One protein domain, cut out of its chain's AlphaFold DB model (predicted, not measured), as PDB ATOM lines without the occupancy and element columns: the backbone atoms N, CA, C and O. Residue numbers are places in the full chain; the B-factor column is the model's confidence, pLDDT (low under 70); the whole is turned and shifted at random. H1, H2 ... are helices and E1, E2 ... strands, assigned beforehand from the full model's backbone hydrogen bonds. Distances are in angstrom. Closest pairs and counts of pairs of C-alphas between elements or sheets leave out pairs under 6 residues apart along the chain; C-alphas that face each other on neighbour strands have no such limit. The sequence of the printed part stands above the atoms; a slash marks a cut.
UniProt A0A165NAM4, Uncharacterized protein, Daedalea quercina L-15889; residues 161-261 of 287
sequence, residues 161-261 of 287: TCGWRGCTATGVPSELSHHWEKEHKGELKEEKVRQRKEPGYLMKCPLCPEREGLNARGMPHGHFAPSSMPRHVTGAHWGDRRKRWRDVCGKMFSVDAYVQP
ATOM      1  N   THR A 161     217.533 209.517 248.674       93.44
ATOM      2  CA  THR A 161     216.441 209.633 247.709       93.44
ATOM      3  C   THR A 161     215.403 210.649 248.180       93.44
ATOM      4  O   THR A 161     215.195 210.858 249.387       93.44
ATOM      5  N   CYS A 162     214.736 211.283 247.217       94.06
ATOM      6  CA  CYS A 162     213.571 212.114 247.466       94.06
ATOM      7  C   CYS A 162     212.463 211.282 248.129       94.06
ATOM      8  O   CYS A 162     212.201 210.141 247.761       94.06
ATOM      9  N   GLY A 163     211.801 211.858 249.132       89.94
ATOM     10  CA  GLY A 163     210.705 211.211 249.851       89.94
ATOM     11  C   GLY A 163     209.338 211.449 249.216       89.94
ATOM     12  O   GLY A 163     208.327 211.202 249.868       89.94
ATOM     13  N   TRP A 164     209.288 211.977 247.991       92.62
ATOM     14  CA  TRP A 164     208.043 212.147 247.252       92.62
ATOM     15  C   TRP A 164     207.695 210.891 246.454       92.62
ATOM     16  O   TRP A 164     208.577 210.213 245.926       92.62
ATOM     17  N   ARG A 165     206.403 210.571 246.344       89.19
ATOM     18  CA  ARG A 165     205.950 209.390 245.597       89.19
ATOM     19  C   ARG A 165     206.315 209.546 244.120       89.19
ATOM     20  O   ARG A 165     205.914 210.513 243.490       89.19
ATOM     21  N   GLY A 166     207.041 208.571 243.575       89.00
ATOM     22  CA  GLY A 166     207.428 208.552 242.161       89.00
ATOM     23  C   GLY A 166     208.573 209.499 241.793       89.00
ATOM     24  O   GLY A 166     208.987 209.506 240.640       89.00
ATOM     25  N   CYS A 167     209.122 210.259 242.746       94.44
ATOM     26  CA  CYS A 167     210.291 211.090 242.487       94.44
ATOM     27  C   CYS A 167     211.578 210.277 242.659       94.44
ATOM     28  O   CYS A 167     211.807 209.667 243.704       94.44
ATOM     29  N   THR A 168     212.429 210.288 241.636       94.44
ATOM     30  CA  THR A 168     213.708 209.560 241.596       94.44
ATOM     31  C   THR A 168     214.911 210.435 241.940       94.44
ATOM     32  O   THR A 168     216.039 209.949 241.912       94.44
ATOM     33  N   ALA A 169     214.698 211.712 242.279       94.75
ATOM     34  CA  ALA A 169     215.785 212.631 242.586       94.75
ATOM     35  C   ALA A 169     216.622 212.133 243.775       94.75
ATOM     36  O   ALA A 169     216.089 211.675 244.792       94.75
ATOM     37  N   THR A 170     217.941 212.261 243.649       94.56
ATOM     38  CA  THR A 170     218.910 211.921 244.693       94.56
ATOM     39  C   THR A 170     219.829 213.097 244.976       94.56
ATOM     40  O   THR A 170     220.200 213.811 244.051       94.56
ATOM     41  N   GLY A 171     220.228 213.276 246.231       91.50
ATOM     42  CA  GLY A 171     221.141 214.353 246.614       91.50
ATOM     43  C   GLY A 171     221.421 214.380 248.107       91.50
ATOM     44  O   GLY A 171     220.962 213.509 248.860       91.50
ATOM     45  N   VAL A 172     222.172 215.384 248.552       90.56
ATOM     46  CA  VAL A 172     222.349 215.611 249.991       90.56
ATOM     47  C   VAL A 172     221.059 216.182 250.606       90.56
ATOM     48  O   VAL A 172     220.265 216.827 249.918       90.56
ATOM     49  N   PRO A 173     220.809 215.984 251.912       89.06
ATOM     50  CA  PRO A 173     219.618 216.489 252.601       89.06
ATOM     51  C   PRO A 173     219.243 217.957 252.330       89.06
ATOM     52  O   PRO A 173     218.053 218.278 252.264       89.06
ATOM     53  N   SER A 174     220.227 218.853 252.195       85.31
ATOM     54  CA  SER A 174     219.996 220.270 251.877       85.31
ATOM     55  C   SER A 174     219.439 220.458 250.465       85.31
ATOM     56  O   SER A 174     218.443 221.160 250.294       85.31
ATOM     57  N   GLU A 175     220.025 219.782 249.477       90.62
ATOM     58  CA  GLU A 175     219.574 219.800 248.081       90.62
ATOM     59  C   GLU A 175     218.179 219.201 247.950       90.62
ATOM     60  O   GLU A 175     217.308 219.806 247.333       90.62
ATOM     61  N   LEU A 176     217.929 218.057 248.592       92.12
ATOM     62  CA  LEU A 176     216.617 217.413 248.568       92.12
ATOM     63  C   LEU A 176     215.538 218.276 249.217       92.12
ATOM     64  O   LEU A 176     214.411 218.294 248.734       92.12
ATOM     65  N   SER A 177     215.871 219.012 250.283       88.31
ATOM     66  CA  SER A 177     214.934 219.954 250.907       88.31
ATOM     67  C   SER A 177     214.566 221.083 249.944       88.31
ATOM     68  O   SER A 177     213.384 221.391 249.796       88.31
ATOM     69  N   HIS A 178     215.553 221.648 249.245       90.06
ATOM     70  CA  HIS A 178     215.318 222.682 248.238       90.06
ATOM     71  C   HIS A 178     214.528 222.152 247.031       90.06
ATOM     72  O   HIS A 178     213.543 222.757 246.614       90.06
ATOM     73  N   HIS A 179     214.908 220.981 246.517       93.38
ATOM     74  CA  HIS A 179     214.197 220.272 245.456       93.38
ATOM     75  C   HIS A 179     212.723 220.060 245.820       93.38
ATOM     76  O   HIS A 179     211.838 220.318 245.009       93.38
ATOM     77  N   TRP A 180     212.434 219.677 247.063       91.25
ATOM     78  CA  TRP A 180     211.064 219.485 247.527       91.25
ATOM     79  C   TRP A 180     210.222 220.760 247.509       91.25
ATOM     80  O   TRP A 180     209.058 220.736 247.106       91.25
ATOM     81  N   GLU A 181     210.806 221.881 247.931       88.62
ATOM     82  CA  GLU A 181     210.144 223.188 247.921       88.62
ATOM     83  C   GLU A 181     209.931 223.743 246.512       88.62
ATOM     84  O   GLU A 181     209.028 224.560 246.307       88.62
ATOM     85  N   LYS A 182     210.750 223.315 245.551       93.62
ATOM     86  CA  LYS A 182     210.677 223.764 244.165       93.62
ATOM     87  C   LYS A 182     209.746 222.885 243.330       93.62
ATOM     88  O   LYS A 182     208.759 223.390 242.805       93.62
ATOM     89  N   GLU A 183     210.026 221.588 243.264       95.12
ATOM     90  CA  GLU A 183     209.375 220.658 242.336       95.12
ATOM     91  C   GLU A 183     208.015 220.177 242.861       95.12
ATOM     92  O   GLU A 183     207.044 220.112 242.116       95.12
ATOM     93  N   HIS A 184     207.884 219.940 244.170       93.56
ATOM     94  CA  HIS A 184     206.677 219.314 244.734       93.56
ATOM     95  C   HIS A 184     205.738 220.290 245.448       93.56
ATOM     96  O   HIS A 184     204.712 219.901 246.008       93.56
ATOM     97  N   LYS A 185     206.038 221.593 245.432       88.75
ATOM     98  CA  LYS A 185     205.195 222.616 246.072       88.75
ATOM     99  C   LYS A 185     203.814 222.739 245.432       88.75
ATOM    100  O   LYS A 185     202.865 223.069 246.148       88.75
ATOM    101  N   GLY A 186     203.704 222.512 244.122       89.81
ATOM    102  CA  GLY A 186     202.427 222.483 243.400       89.81
ATOM    103  C   GLY A 186     201.556 221.323 243.872       89.81
ATOM    104  O   GLY A 186     200.498 221.549 244.458       89.81
ATOM    105  N   GLU A 187     202.074 220.104 243.750       90.56
ATOM    106  CA  GLU A 187     201.394 218.875 244.175       90.56
ATOM    107  C   GLU A 187     201.026 218.908 245.669       90.56
ATOM    108  O   GLU A 187     199.914 218.570 246.066       90.56
ATOM    109  N   LEU A 188     201.904 219.439 246.529       87.50
ATOM    110  CA  LEU A 188     201.614 219.603 247.955       87.50
ATOM    111  C   LEU A 188     200.416 220.533 248.217       87.50
ATOM    112  O   LEU A 188     199.709 220.366 249.214       87.50
ATOM    113  N   LYS A 189     200.195 221.554 247.377       89.31
ATOM    114  CA  LYS A 189     199.012 222.421 247.494       89.31
ATOM    115  C   LYS A 189     197.749 221.669 247.094       89.31
ATOM    116  O   LYS A 189     196.750 221.799 247.798       89.31
ATOM    117  N   GLU A 190     197.797 220.880 246.027       92.00
ATOM    118  CA  GLU A 190     196.670 220.056 245.578       92.00
ATOM    119  C   GLU A 190     196.280 219.027 246.641       92.00
ATOM    120  O   GLU A 190     195.117 218.952 247.037       92.00
ATOM    121  N   GLU A 191     197.265 218.343 247.223       89.62
ATOM    122  CA  GLU A 191     197.045 217.382 248.306       89.62
ATOM    123  C   GLU A 191     196.475 218.046 249.569       89.62
ATOM    124  O   GLU A 191     195.617 217.488 250.255       89.62
ATOM    125  N   LYS A 192     196.876 219.289 249.870       87.12
ATOM    126  CA  LYS A 192     196.260 220.083 250.948       87.12
ATOM    127  C   LYS A 192     194.813 220.466 250.640       87.12
ATOM    128  O   LYS A 192     193.993 220.494 251.556       87.12
ATOM    129  N   VAL A 193     194.488 220.791 249.390       90.69
ATOM    130  CA  VAL A 193     193.101 221.063 248.979       90.69
ATOM    131  C   VAL A 193     192.265 219.796 249.111       90.69
ATOM    132  O   VAL A 193     191.169 219.853 249.666       90.69
ATOM    133  N   ARG A 194     192.798 218.648 248.689       88.31
ATOM    134  CA  ARG A 194     192.156 217.347 248.881       88.31
ATOM    135  C   ARG A 194     191.921 217.043 250.359       88.31
ATOM    136  O   ARG A 194     190.800 216.723 250.727       88.31
ATOM    137  N   GLN A 195     192.911 217.274 251.222       88.19
ATOM    138  CA  GLN A 195     192.755 217.120 252.673       88.19
ATOM    139  C   GLN A 195     191.630 217.983 253.264       88.19
ATOM    140  O   GLN A 195     190.988 217.586 254.233       88.19
ATOM    141  N   ARG A 196     191.379 219.174 252.707       87.31
ATOM    142  CA  ARG A 196     190.260 220.024 253.142       87.31
ATOM    143  C   ARG A 196     188.902 219.479 252.697       87.31
ATOM    144  O   ARG A 196     187.928 219.694 253.406       87.31
ATOM    145  N   LYS A 197     188.842 218.811 251.542       91.00
ATOM    146  CA  LYS A 197     187.625 218.157 251.030       91.00
ATOM    147  C   LYS A 197     187.331 216.848 251.763       91.00
ATOM    148  O   LYS A 197     186.171 216.540 252.001       91.00
ATOM    149  N   GLU A 198     188.377 216.117 252.136       90.12
ATOM    150  CA  GLU A 198     188.318 214.821 252.815       90.12
ATOM    151  C   GLU A 198     189.036 214.915 254.174       90.12
ATOM    152  O   GLU A 198     190.230 214.602 254.278       90.12
ATOM    153  N   PRO A 199     188.339 215.366 255.237       83.25
ATOM    154  CA  PRO A 199     188.897 215.381 256.583       83.25
ATOM    155  C   PRO A 199     189.349 213.972 256.981       83.25
ATOM    156  O   PRO A 199     188.552 213.041 257.017       83.25
ATOM    157  N   GLY A 200     190.644 213.811 257.256       83.44
ATOM    158  CA  GLY A 200     191.249 212.504 257.543       83.44
ATOM    159  C   GLY A 200     192.069 211.910 256.398       83.44
ATOM    160  O   GLY A 200     192.696 210.873 256.594       83.44
ATOM    161  N   TYR A 201     192.148 212.572 255.240       89.00
ATOM    162  CA  TYR A 201     193.085 212.180 254.189       89.00
ATOM    163  C   TYR A 201     194.542 212.252 254.677       89.00
ATOM    164  O   TYR A 201     195.018 213.294 255.154       89.00
ATOM    165  N   LEU A 202     195.251 211.130 254.538       90.06
ATOM    166  CA  LEU A 202     196.655 210.966 254.896       90.06
ATOM    167  C   LEU A 202     197.437 210.425 253.700       90.06
ATOM    168  O   LEU A 202     196.994 209.514 253.006       90.06
ATOM    169  N   MET A 203     198.646 210.941 253.514       90.19
ATOM    170  CA  MET A 203     199.590 210.446 252.520       90.19
ATOM    171  C   MET A 203     200.556 209.454 253.161       90.19
ATOM    172  O   MET A 203     201.046 209.677 254.270       90.19
ATOM    173  N   LYS A 204     200.887 208.387 252.434       91.50
ATOM    174  CA  LYS A 204     201.927 207.427 252.826       91.50
ATOM    175  C   LYS A 204     203.314 207.957 252.452       91.50
ATOM    176  O   LYS A 204     203.542 208.320 251.299       91.50
ATOM    177  N   CYS A 205     204.237 207.969 253.408       92.19
ATOM    178  CA  CYS A 205     205.650 208.252 253.176       92.19
ATOM    179  C   CYS A 205     206.312 207.036 252.498       92.19
ATOM    180  O   CYS A 205     206.265 205.946 253.073       92.19
ATOM    181  N   PRO A 206     206.950 207.185 251.323       90.81
ATOM    182  CA  PRO A 206     207.581 206.071 250.611       90.81
ATOM    183  C   PRO A 206     208.877 205.579 251.271       90.81
ATOM    184  O   PRO A 206     209.315 204.469 251.000       90.81
ATOM    185  N   LEU A 207     209.493 206.390 252.138       91.06
ATOM    186  CA  LEU A 207     210.736 206.042 252.838       91.06
ATOM    187  C   LEU A 207     210.488 205.336 254.178       91.06
ATOM    188  O   LEU A 207     211.414 204.795 254.783       91.06
ATOM    189  N   CYS A 208     209.252 205.373 254.682       90.62
ATOM    190  CA  CYS A 208     208.887 204.642 255.883       90.62
ATOM    191  C   CYS A 208     208.787 203.145 255.564       90.62
ATOM    192  O   CYS A 208     208.129 202.789 254.587       90.62
ATOM    193  N   PRO A 209     209.359 202.260 256.402       87.56
ATOM    194  CA  PRO A 209     209.132 200.832 256.252       87.56
ATOM    195  C   PRO A 209     207.641 200.533 256.412       87.56
ATOM    196  O   PRO A 209     206.963 201.131 257.261       87.56
ATOM    197  N   GLU A 210     207.145 199.588 255.617       84.50
ATOM    198  CA  GLU A 210     205.815 199.034 255.831       84.50
ATOM    199  C   GLU A 210     205.805 198.317 257.178       84.50
ATOM    200  O   GLU A 210     206.615 197.432 257.450       84.50
ATOM    201  N   ARG A 211     204.932 198.783 258.064       83.00
ATOM    202  CA  ARG A 211     204.701 198.182 259.370       83.00
ATOM    203  C   ARG A 211     203.208 198.131 259.588       83.00
ATOM    204  O   ARG A 211     202.521 199.132 259.378       83.00
ATOM    205  N   GLU A 212     202.738 196.974 260.014       76.69
ATOM    206  CA  GLU A 212     201.365 196.810 260.457       76.69
ATOM    207  C   GLU A 212     201.173 197.495 261.815       76.69
ATOM    208  O   GLU A 212     202.088 197.559 262.641       76.69
ATOM    209  N   GLY A 213     199.977 198.039 262.033       78.94
ATOM    210  CA  GLY A 213     199.598 198.688 263.283       78.94
ATOM    211  C   GLY A 213     199.606 200.218 263.259       78.94
ATOM    212  O   GLY A 213     199.929 200.888 262.271       78.94
ATOM    213  N   LEU A 214     199.181 200.774 264.393       80.06
ATOM    214  CA  LEU A 214     199.050 202.208 264.605       80.06
ATOM    215  C   LEU A 214     200.316 202.768 265.265       80.06
ATOM    216  O   LEU A 214     200.942 202.137 266.114       80.06
ATOM    217  N   ASN A 215     200.700 203.979 264.880       77.81
ATOM    218  CA  ASN A 215     201.737 204.747 265.550       77.81
ATOM    219  C   ASN A 215     201.244 205.253 266.922       77.81
ATOM    220  O   ASN A 215     200.071 205.134 267.266       77.81
ATOM    221  N   ALA A 216     202.131 205.893 267.691       76.88
ATOM    222  CA  ALA A 216     201.823 206.433 269.024       76.88
ATOM    223  C   ALA A 216     200.668 207.461 269.068       76.88
ATOM    224  O   ALA A 216     200.263 207.884 270.145       76.88
ATOM    225  N   ARG A 217     200.159 207.900 267.910       77.44
ATOM    226  CA  ARG A 217     199.015 208.811 267.777       77.44
ATOM    227  C   ARG A 217     197.746 208.103 267.296       77.44
ATOM    228  O   ARG A 217     196.814 208.782 266.886       77.44
ATOM    229  N   GLY A 218     197.729 206.769 267.272       79.31
ATOM    230  CA  GLY A 218     196.590 205.999 266.773       79.31
ATOM    231  C   GLY A 218     196.383 206.105 265.257       79.31
ATOM    232  O   GLY A 218     195.300 205.793 264.780       79.31
ATOM    233  N   MET A 219     197.383 206.556 264.489       79.50
ATOM    234  CA  MET A 219     197.310 206.642 263.021       79.50
ATOM    235  C   MET A 219     198.107 205.511 262.363       79.50
ATOM    236  O   MET A 219     199.093 205.069 262.951       79.50
ATOM    237  N   PRO A 220     197.773 205.080 261.135       82.88
ATOM    238  CA  PRO A 220     198.551 204.068 260.425       82.88
ATOM    239  C   PRO A 220     200.038 204.443 260.339       82.88
ATOM    240  O   PRO A 220     200.393 205.604 260.097       82.88
ATOM    241  N   HIS A 221     200.930 203.474 260.551       86.00
ATOM    242  CA  HIS A 221     202.367 203.727 260.460       86.00
ATOM    243  C   HIS A 221     202.745 204.268 259.068       86.00
ATOM    244  O   HIS A 221     202.201 203.847 258.047       86.00
ATOM    245  N   GLY A 222     203.651 205.247 259.017       87.19
ATOM    246  CA  GLY A 222     204.092 205.862 257.762       87.19
ATOM    247  C   GLY A 222     203.070 206.776 257.074       87.19
ATOM    248  O   GLY A 222     203.356 207.250 255.977       87.19
ATOM    249  N   HIS A 223     201.913 207.047 257.686       90.81
ATOM    250  CA  HIS A 223     200.891 207.933 257.127       90.81
ATOM    251  C   HIS A 223     200.883 209.291 257.831       90.81
ATOM    252  O   HIS A 223     200.875 209.381 259.061       90.81
ATOM    253  N   PHE A 224     200.889 210.362 257.038       90.00
ATOM    254  CA  PHE A 224     201.010 211.735 257.514       90.00
ATOM    255  C   PHE A 224     200.077 212.665 256.748       90.00
ATOM    256  O   PHE A 224     199.816 212.476 255.562       90.00
ATOM    257  N   ALA A 225     199.610 213.716 257.418       90.44
ATOM    258  CA  ALA A 225     198.947 214.820 256.739       90.44
ATOM    259  C   ALA A 225     199.875 215.403 255.651       90.44
ATOM    260  O   ALA A 225     201.075 215.551 255.907       90.44
ATOM    261  N   PRO A 226     199.348 215.822 254.485       89.31
ATOM    262  CA  PRO A 226     200.142 216.485 253.451       89.31
ATOM    263  C   PRO A 226     201.016 217.617 254.005       89.31
ATOM    264  O   PRO A 226     202.202 217.707 253.714       89.31
ATOM    265  N   SER A 227     200.472 218.444 254.901       87.06
ATOM    266  CA  SER A 227     201.205 219.546 255.533       87.06
ATOM    267  C   SER A 227     202.374 219.116 256.429       87.06
ATOM    268  O   SER A 227     203.314 219.894 256.595       87.06
ATOM    269  N   SER A 228     202.343 217.912 257.007       88.94
ATOM    270  CA  SER A 228     203.388 217.409 257.905       88.94
ATOM    271  C   SER A 228     204.404 216.501 257.214       88.94
ATOM    272  O   SER A 228     205.490 216.311 257.768       88.94
ATOM    273  N   MET A 229     204.105 216.015 256.003       89.81
ATOM    274  CA  MET A 229     205.010 215.178 255.213       89.81
ATOM    275  C   MET A 229     206.393 215.828 255.024       89.81
ATOM    276  O   MET A 229     207.382 215.167 255.357       89.81
ATOM    277  N   PRO A 230     206.504 217.129 254.655       89.00
ATOM    278  CA  PRO A 230     207.793 217.799 254.528       89.00
ATOM    279  C   PRO A 230     208.676 217.705 255.772       89.00
ATOM    280  O   PRO A 230     209.857 217.362 255.752       89.00
ATOM    281  N   ARG A 231     208.066 217.971 256.923       88.56
ATOM    282  CA  ARG A 231     208.770 217.952 258.199       88.56
ATOM    283  C   ARG A 231     209.156 216.533 258.614       88.56
ATOM    284  O   ARG A 231     210.226 216.350 259.193       88.56
ATOM    285  N   HIS A 232     208.288 215.558 258.348       90.50
ATOM    286  CA  HIS A 232     208.534 214.159 258.671       90.50
ATOM    287  C   HIS A 232     209.747 213.620 257.912       90.50
ATOM    288  O   HIS A 232     210.681 213.152 258.554       90.50
ATOM    289  N   VAL A 233     209.780 213.737 256.583       90.75
ATOM    290  CA  VAL A 233     210.869 213.157 255.784       90.75
ATOM    291  C   VAL A 233     212.209 213.797 256.118       90.75
ATOM    292  O   VAL A 233     213.174 213.076 256.376       90.75
ATOM    293  N   THR A 234     212.282 215.129 256.227       88.00
ATOM    294  CA  THR A 234     213.562 215.742 256.593       88.00
ATOM    295  C   THR A 234     213.993 215.385 258.017       88.00
ATOM    296  O   THR A 234     215.183 215.309 258.299       88.00
ATOM    297  N   GLY A 235     213.045 215.204 258.940       86.69
ATOM    298  CA  GLY A 235     213.350 214.883 260.333       86.69
ATOM    299  C   GLY A 235     213.734 213.420 260.559       86.69
ATOM    300  O   GLY A 235     214.675 213.150 261.297       86.69
ATOM    301  N   ALA A 236     213.002 212.492 259.944       87.06
ATOM    302  CA  ALA A 236     213.102 211.057 260.198       87.06
ATOM    303  C   ALA A 236     214.019 210.325 259.207       87.06
ATOM    304  O   ALA A 236     214.663 209.357 259.597       87.06
ATOM    305  N   HIS A 237     214.088 210.774 257.950       89.06
ATOM    306  CA  HIS A 237     214.790 210.048 256.884       89.06
ATOM    307  C   HIS A 237     216.055 210.754 256.413       89.06
ATOM    308  O   HIS A 237     217.076 210.109 256.191       89.06
ATOM    309  N   TRP A 238     216.028 212.081 256.315       87.88
ATOM    310  CA  TRP A 238     217.221 212.867 255.975       87.88
ATOM    311  C   TRP A 238     217.950 213.398 257.214       87.88
ATOM    312  O   TRP A 238     218.876 214.194 257.093       87.88
ATOM    313  N   GLY A 239     217.497 212.989 258.402       70.88
ATOM    314  CA  GLY A 239     217.804 213.593 259.691       70.88
ATOM    315  C   GLY A 239     219.287 213.851 259.956       70.88
ATOM    316  O   GLY A 239     219.985 212.988 260.474       70.88
ATOM    317  N   ASP A 240     219.681 215.107 259.738       62.38
ATOM    318  CA  ASP A 240     220.812 215.797 260.374       62.38
ATOM    319  C   ASP A 240     220.377 217.151 260.981       62.38
ATOM    320  O   ASP A 240     221.195 217.912 261.479       62.38
ATOM    321  N   ARG A 241     219.070 217.476 261.021       60.97
ATOM    322  CA  ARG A 241     218.580 218.794 261.499       60.97
ATOM    323  C   ARG A 241     218.995 219.140 262.930       60.97
ATOM    324  O   ARG A 241     219.033 220.313 263.291       60.97
ATOM    325  N   ARG A 242     219.242 218.124 263.756       63.38
ATOM    326  CA  ARG A 242     219.712 218.303 265.130       63.38
ATOM    327  C   ARG A 242     221.181 217.985 265.289       63.38
ATOM    328  O   ARG A 242     221.633 218.036 266.413       63.38
ATOM    329  N   LYS A 243     221.921 217.643 264.238       71.75
ATOM    330  CA  LYS A 243     223.349 217.377 264.345       71.75
ATOM    331  C   LYS A 243     224.106 218.463 263.598       71.75
ATOM    332  O   LYS A 243     223.887 218.675 262.413       71.75
ATOM    333  N   ARG A 244     224.976 219.181 264.296       73.56
ATOM    334  CA  ARG A 244     225.906 220.126 263.677       73.56
ATOM    335  C   ARG A 244     227.291 219.505 263.650       73.56
ATOM    336  O   ARG A 244     227.659 218.766 264.559       73.56
ATOM    337  N   TRP A 245     228.028 219.790 262.589       79.75
ATOM    338  CA  TRP A 245     229.443 219.468 262.502       79.75
ATOM    339  C   TRP A 245     230.229 220.535 263.263       79.75
ATOM    340  O   TRP A 245     229.911 221.717 263.144       79.75
ATOM    341  N   ARG A 246     231.199 220.129 264.090       79.25
ATOM    342  CA  ARG A 246     232.145 221.059 264.717       79.25
ATOM    343  C   ARG A 246     233.483 220.943 264.009       79.25
ATOM    344  O   ARG A 246     234.148 219.924 264.176       79.25
ATOM    345  N   ASP A 247     233.894 222.000 263.323       78.69
ATOM    346  CA  ASP A 247     235.136 222.020 262.543       78.69
ATOM    347  C   ASP A 247     236.384 221.795 263.411       78.69
ATOM    348  O   ASP A 247     237.289 221.075 263.006       78.69
ATOM    349  N   VAL A 248     236.398 222.310 264.648       74.94
ATOM    350  CA  VAL A 248     237.542 222.185 265.575       74.94
ATOM    351  C   VAL A 248     237.830 220.728 265.964       74.94
ATOM    352  O   VAL A 248     238.968 220.271 265.926       74.94
ATOM    353  N   CYS A 249     236.808 219.969 266.375       78.62
ATOM    354  CA  CYS A 249     237.014 218.603 266.875       78.62
ATOM    355  C   CYS A 249     236.653 217.516 265.854       78.62
ATOM    356  O   CYS A 249     237.072 216.366 266.022       78.62
ATOM    357  N   GLY A 250     235.932 217.875 264.787       78.25
ATOM    358  CA  GLY A 250     235.475 216.978 263.728       78.25
ATOM    359  C   GLY A 250     234.442 215.967 264.207       78.25
ATOM    360  O   GLY A 250     234.470 214.805 263.807       78.25
ATOM    361  N   LYS A 251     233.570 216.370 265.135       80.62
ATOM    362  CA  LYS A 251     232.503 215.514 265.665       80.62
ATOM    363  C   LYS A 251     231.141 216.120 265.353       80.62
ATOM    364  O   LYS A 251     230.947 217.333 265.448       80.62
ATOM    365  N   MET A 252     230.184 215.253 265.025       78.88
ATOM    366  CA  MET A 252     228.770 215.618 264.959       78.88
ATOM    367  C   MET A 252     228.226 215.754 266.380       78.88
ATOM    368  O   MET A 252     228.351 214.830 267.181       78.88
ATOM    369  N   PHE A 253     227.591 216.877 266.694       75.56
ATOM    370  CA  PHE A 253     227.004 217.128 268.009       75.56
ATOM    371  C   PHE A 253     225.521 217.449 267.901       75.56
ATOM    372  O   PHE A 253     225.086 218.085 266.943       75.56
ATOM    373  N   SER A 254     224.742 217.034 268.903       74.44
ATOM    374  CA  SER A 254     223.328 217.399 268.962       74.44
ATOM    375  C   SER A 254     223.174 218.896 269.256       74.44
ATOM    376  O   SER A 254     223.766 219.394 270.208       74.44
ATOM    377  N   VAL A 255     222.347 219.617 268.498       68.56
ATOM    378  CA  VAL A 255     221.968 221.018 268.756       68.56
ATOM    379  C   VAL A 255     221.336 221.152 270.145       68.56
ATOM    380  O   VAL A 255     221.557 222.152 270.826       68.56
ATOM    381  N   ASP A 256     220.643 220.109 270.611       64.94
ATOM    382  CA  ASP A 256     220.049 220.064 271.951       64.94
ATOM    383  C   ASP A 256     221.120 220.022 273.064       64.94
ATOM    384  O   ASP A 256     220.872 220.487 274.174       64.94
ATOM    385  N   ALA A 257     222.336 219.536 272.773       57.66
ATOM    386  CA  ALA A 257     223.433 219.462 273.745       57.66
ATOM    387  C   ALA A 257     224.059 220.834 274.066       57.66
ATOM    388  O   ALA A 257     224.799 220.948 275.036       57.66
ATOM    389  N   TYR A 258     223.758 221.878 273.282       51.25
ATOM    390  CA  TYR A 258     224.275 223.238 273.495       51.25
ATOM    391  C   TYR A 258     223.419 224.065 274.470       51.25
ATOM    392  O   TYR A 258     223.857 225.103 274.955       51.25
ATOM    393  N   VAL A 259     222.180 223.634 274.732       50.59
ATOM    394  CA  VAL A 259     221.222 224.372 275.577       50.59
ATOM    395  C   VAL A 259     221.358 223.993 277.054       50.59
ATOM    396  O   VAL A 259     220.852 224.703 277.918       50.59
ATOM    397  N   GLN A 260     222.081 222.917 277.377       42.22
ATOM    398  CA  GLN A 260     222.427 222.633 278.763       42.22
ATOM    399  C   GLN A 260     223.627 223.502 279.171       42.22
ATOM    400  O   GLN A 260     224.708 223.337 278.605       42.22
ATOM    401  N   PRO A 261     223.481 224.438 280.128       41.88
ATOM    402  CA  PRO A 261     224.627 225.122 280.694       41.88
ATOM    403  C   PRO A 261     225.561 224.072 281.287       41.88
ATOM    404  O   PRO A 261     225.114 223.093 281.886       41.88
TER     405      PRO A 261
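AT A GLANCE: This is residues 161 to 261 of the 287 residues of an uncharacterized protein of Daedalea quercina L-15889 (UniProt A0A165NAM4). Picture a loose, drawn-out chain with the short helix H3 near its middle, the two helices H1 and H2 following each other with a corner between them, and a small strand hairpin, E1 and E2, at the opposite end of the length from the last residue of H2. The long loop of residues 198 to 228 folds back from the end of H2 to the start of H3 and swings out to one side on the way, and the short helix H4 follows directly on the hairpin. The printed part has 101 residues, with four named helices and two named strands in the order H1, H2, H3, E1, E2, H4; the two strands form one antiparallel sheet, E1 - E2. Under half of the residues, 44, are in named elements, and by these the class is mostly helix. The whole is loose, with a radius of gyration of the C-alphas of 16.1 A, and elongated, spanning 51 by 31 by 24 A.

HOW THE PARTS SIT: Start at Thr 161 and pass the stretch 161 to 172, which has no named element, to reach H1, residues 173 to 183. H2, residues 185 to 197, comes next, and H1 and H2 meet only through their link. Go on through the long link to H3, residues 229 to 236; on the way residues 203 to 204 pair with residues 223 to 224, antiparallel. H1 and H3 only just touch, with 3 pairs of C-alphas within 8 A, the closest being those of Ser 177 and Thr 234, 7.2 A apart. Their lines stand at a shallow tilt of 8 degrees, opposite ways. H2 and H3 are apart. Beyond H3, look for the hairpin of E1, residues 243 to 246, and E2, residues 251 to 254, antiparallel at 141 degrees between their directions. Across it, N 244 and O 253 are 2.9 A apart and N 246 and O 251 are 3.1 A apart, within hydrogen-bond range. In H4, residues 255 to 258, Val 255 has its C-alpha 5.9 A from that of Lys 243, the closest pair of E1 and H4. In H1, H2 and H3 every O i to N i+4 pair is within hydrogen-bond range; H4 is too short for such a pair.

IN THESE COORDINATES: Find C-alpha 173 at (219.618, 216.489, 252.601); from there H1 runs 15.1 A to C-alpha 183. H2 runs 18.8 A to C-alpha 197 at (187.625, 218.157, 251.030). H3 measures 10.4 A, E1 9.5 A, E2 9.9 A and H4 5.7 A, the last ending at C-alpha 258, (224.275, 223.238, 273.495).

THE WHOLE: The two C-alphas farthest apart are those of Lys 197 and Val 248, 52.1 A. The printed part has no cut, and the one long link is H2 to H3, 31 residues. The mean pLDDT of the printed part is 83.8; look for values under 70 at residues 240 to 242 and 255 to 261.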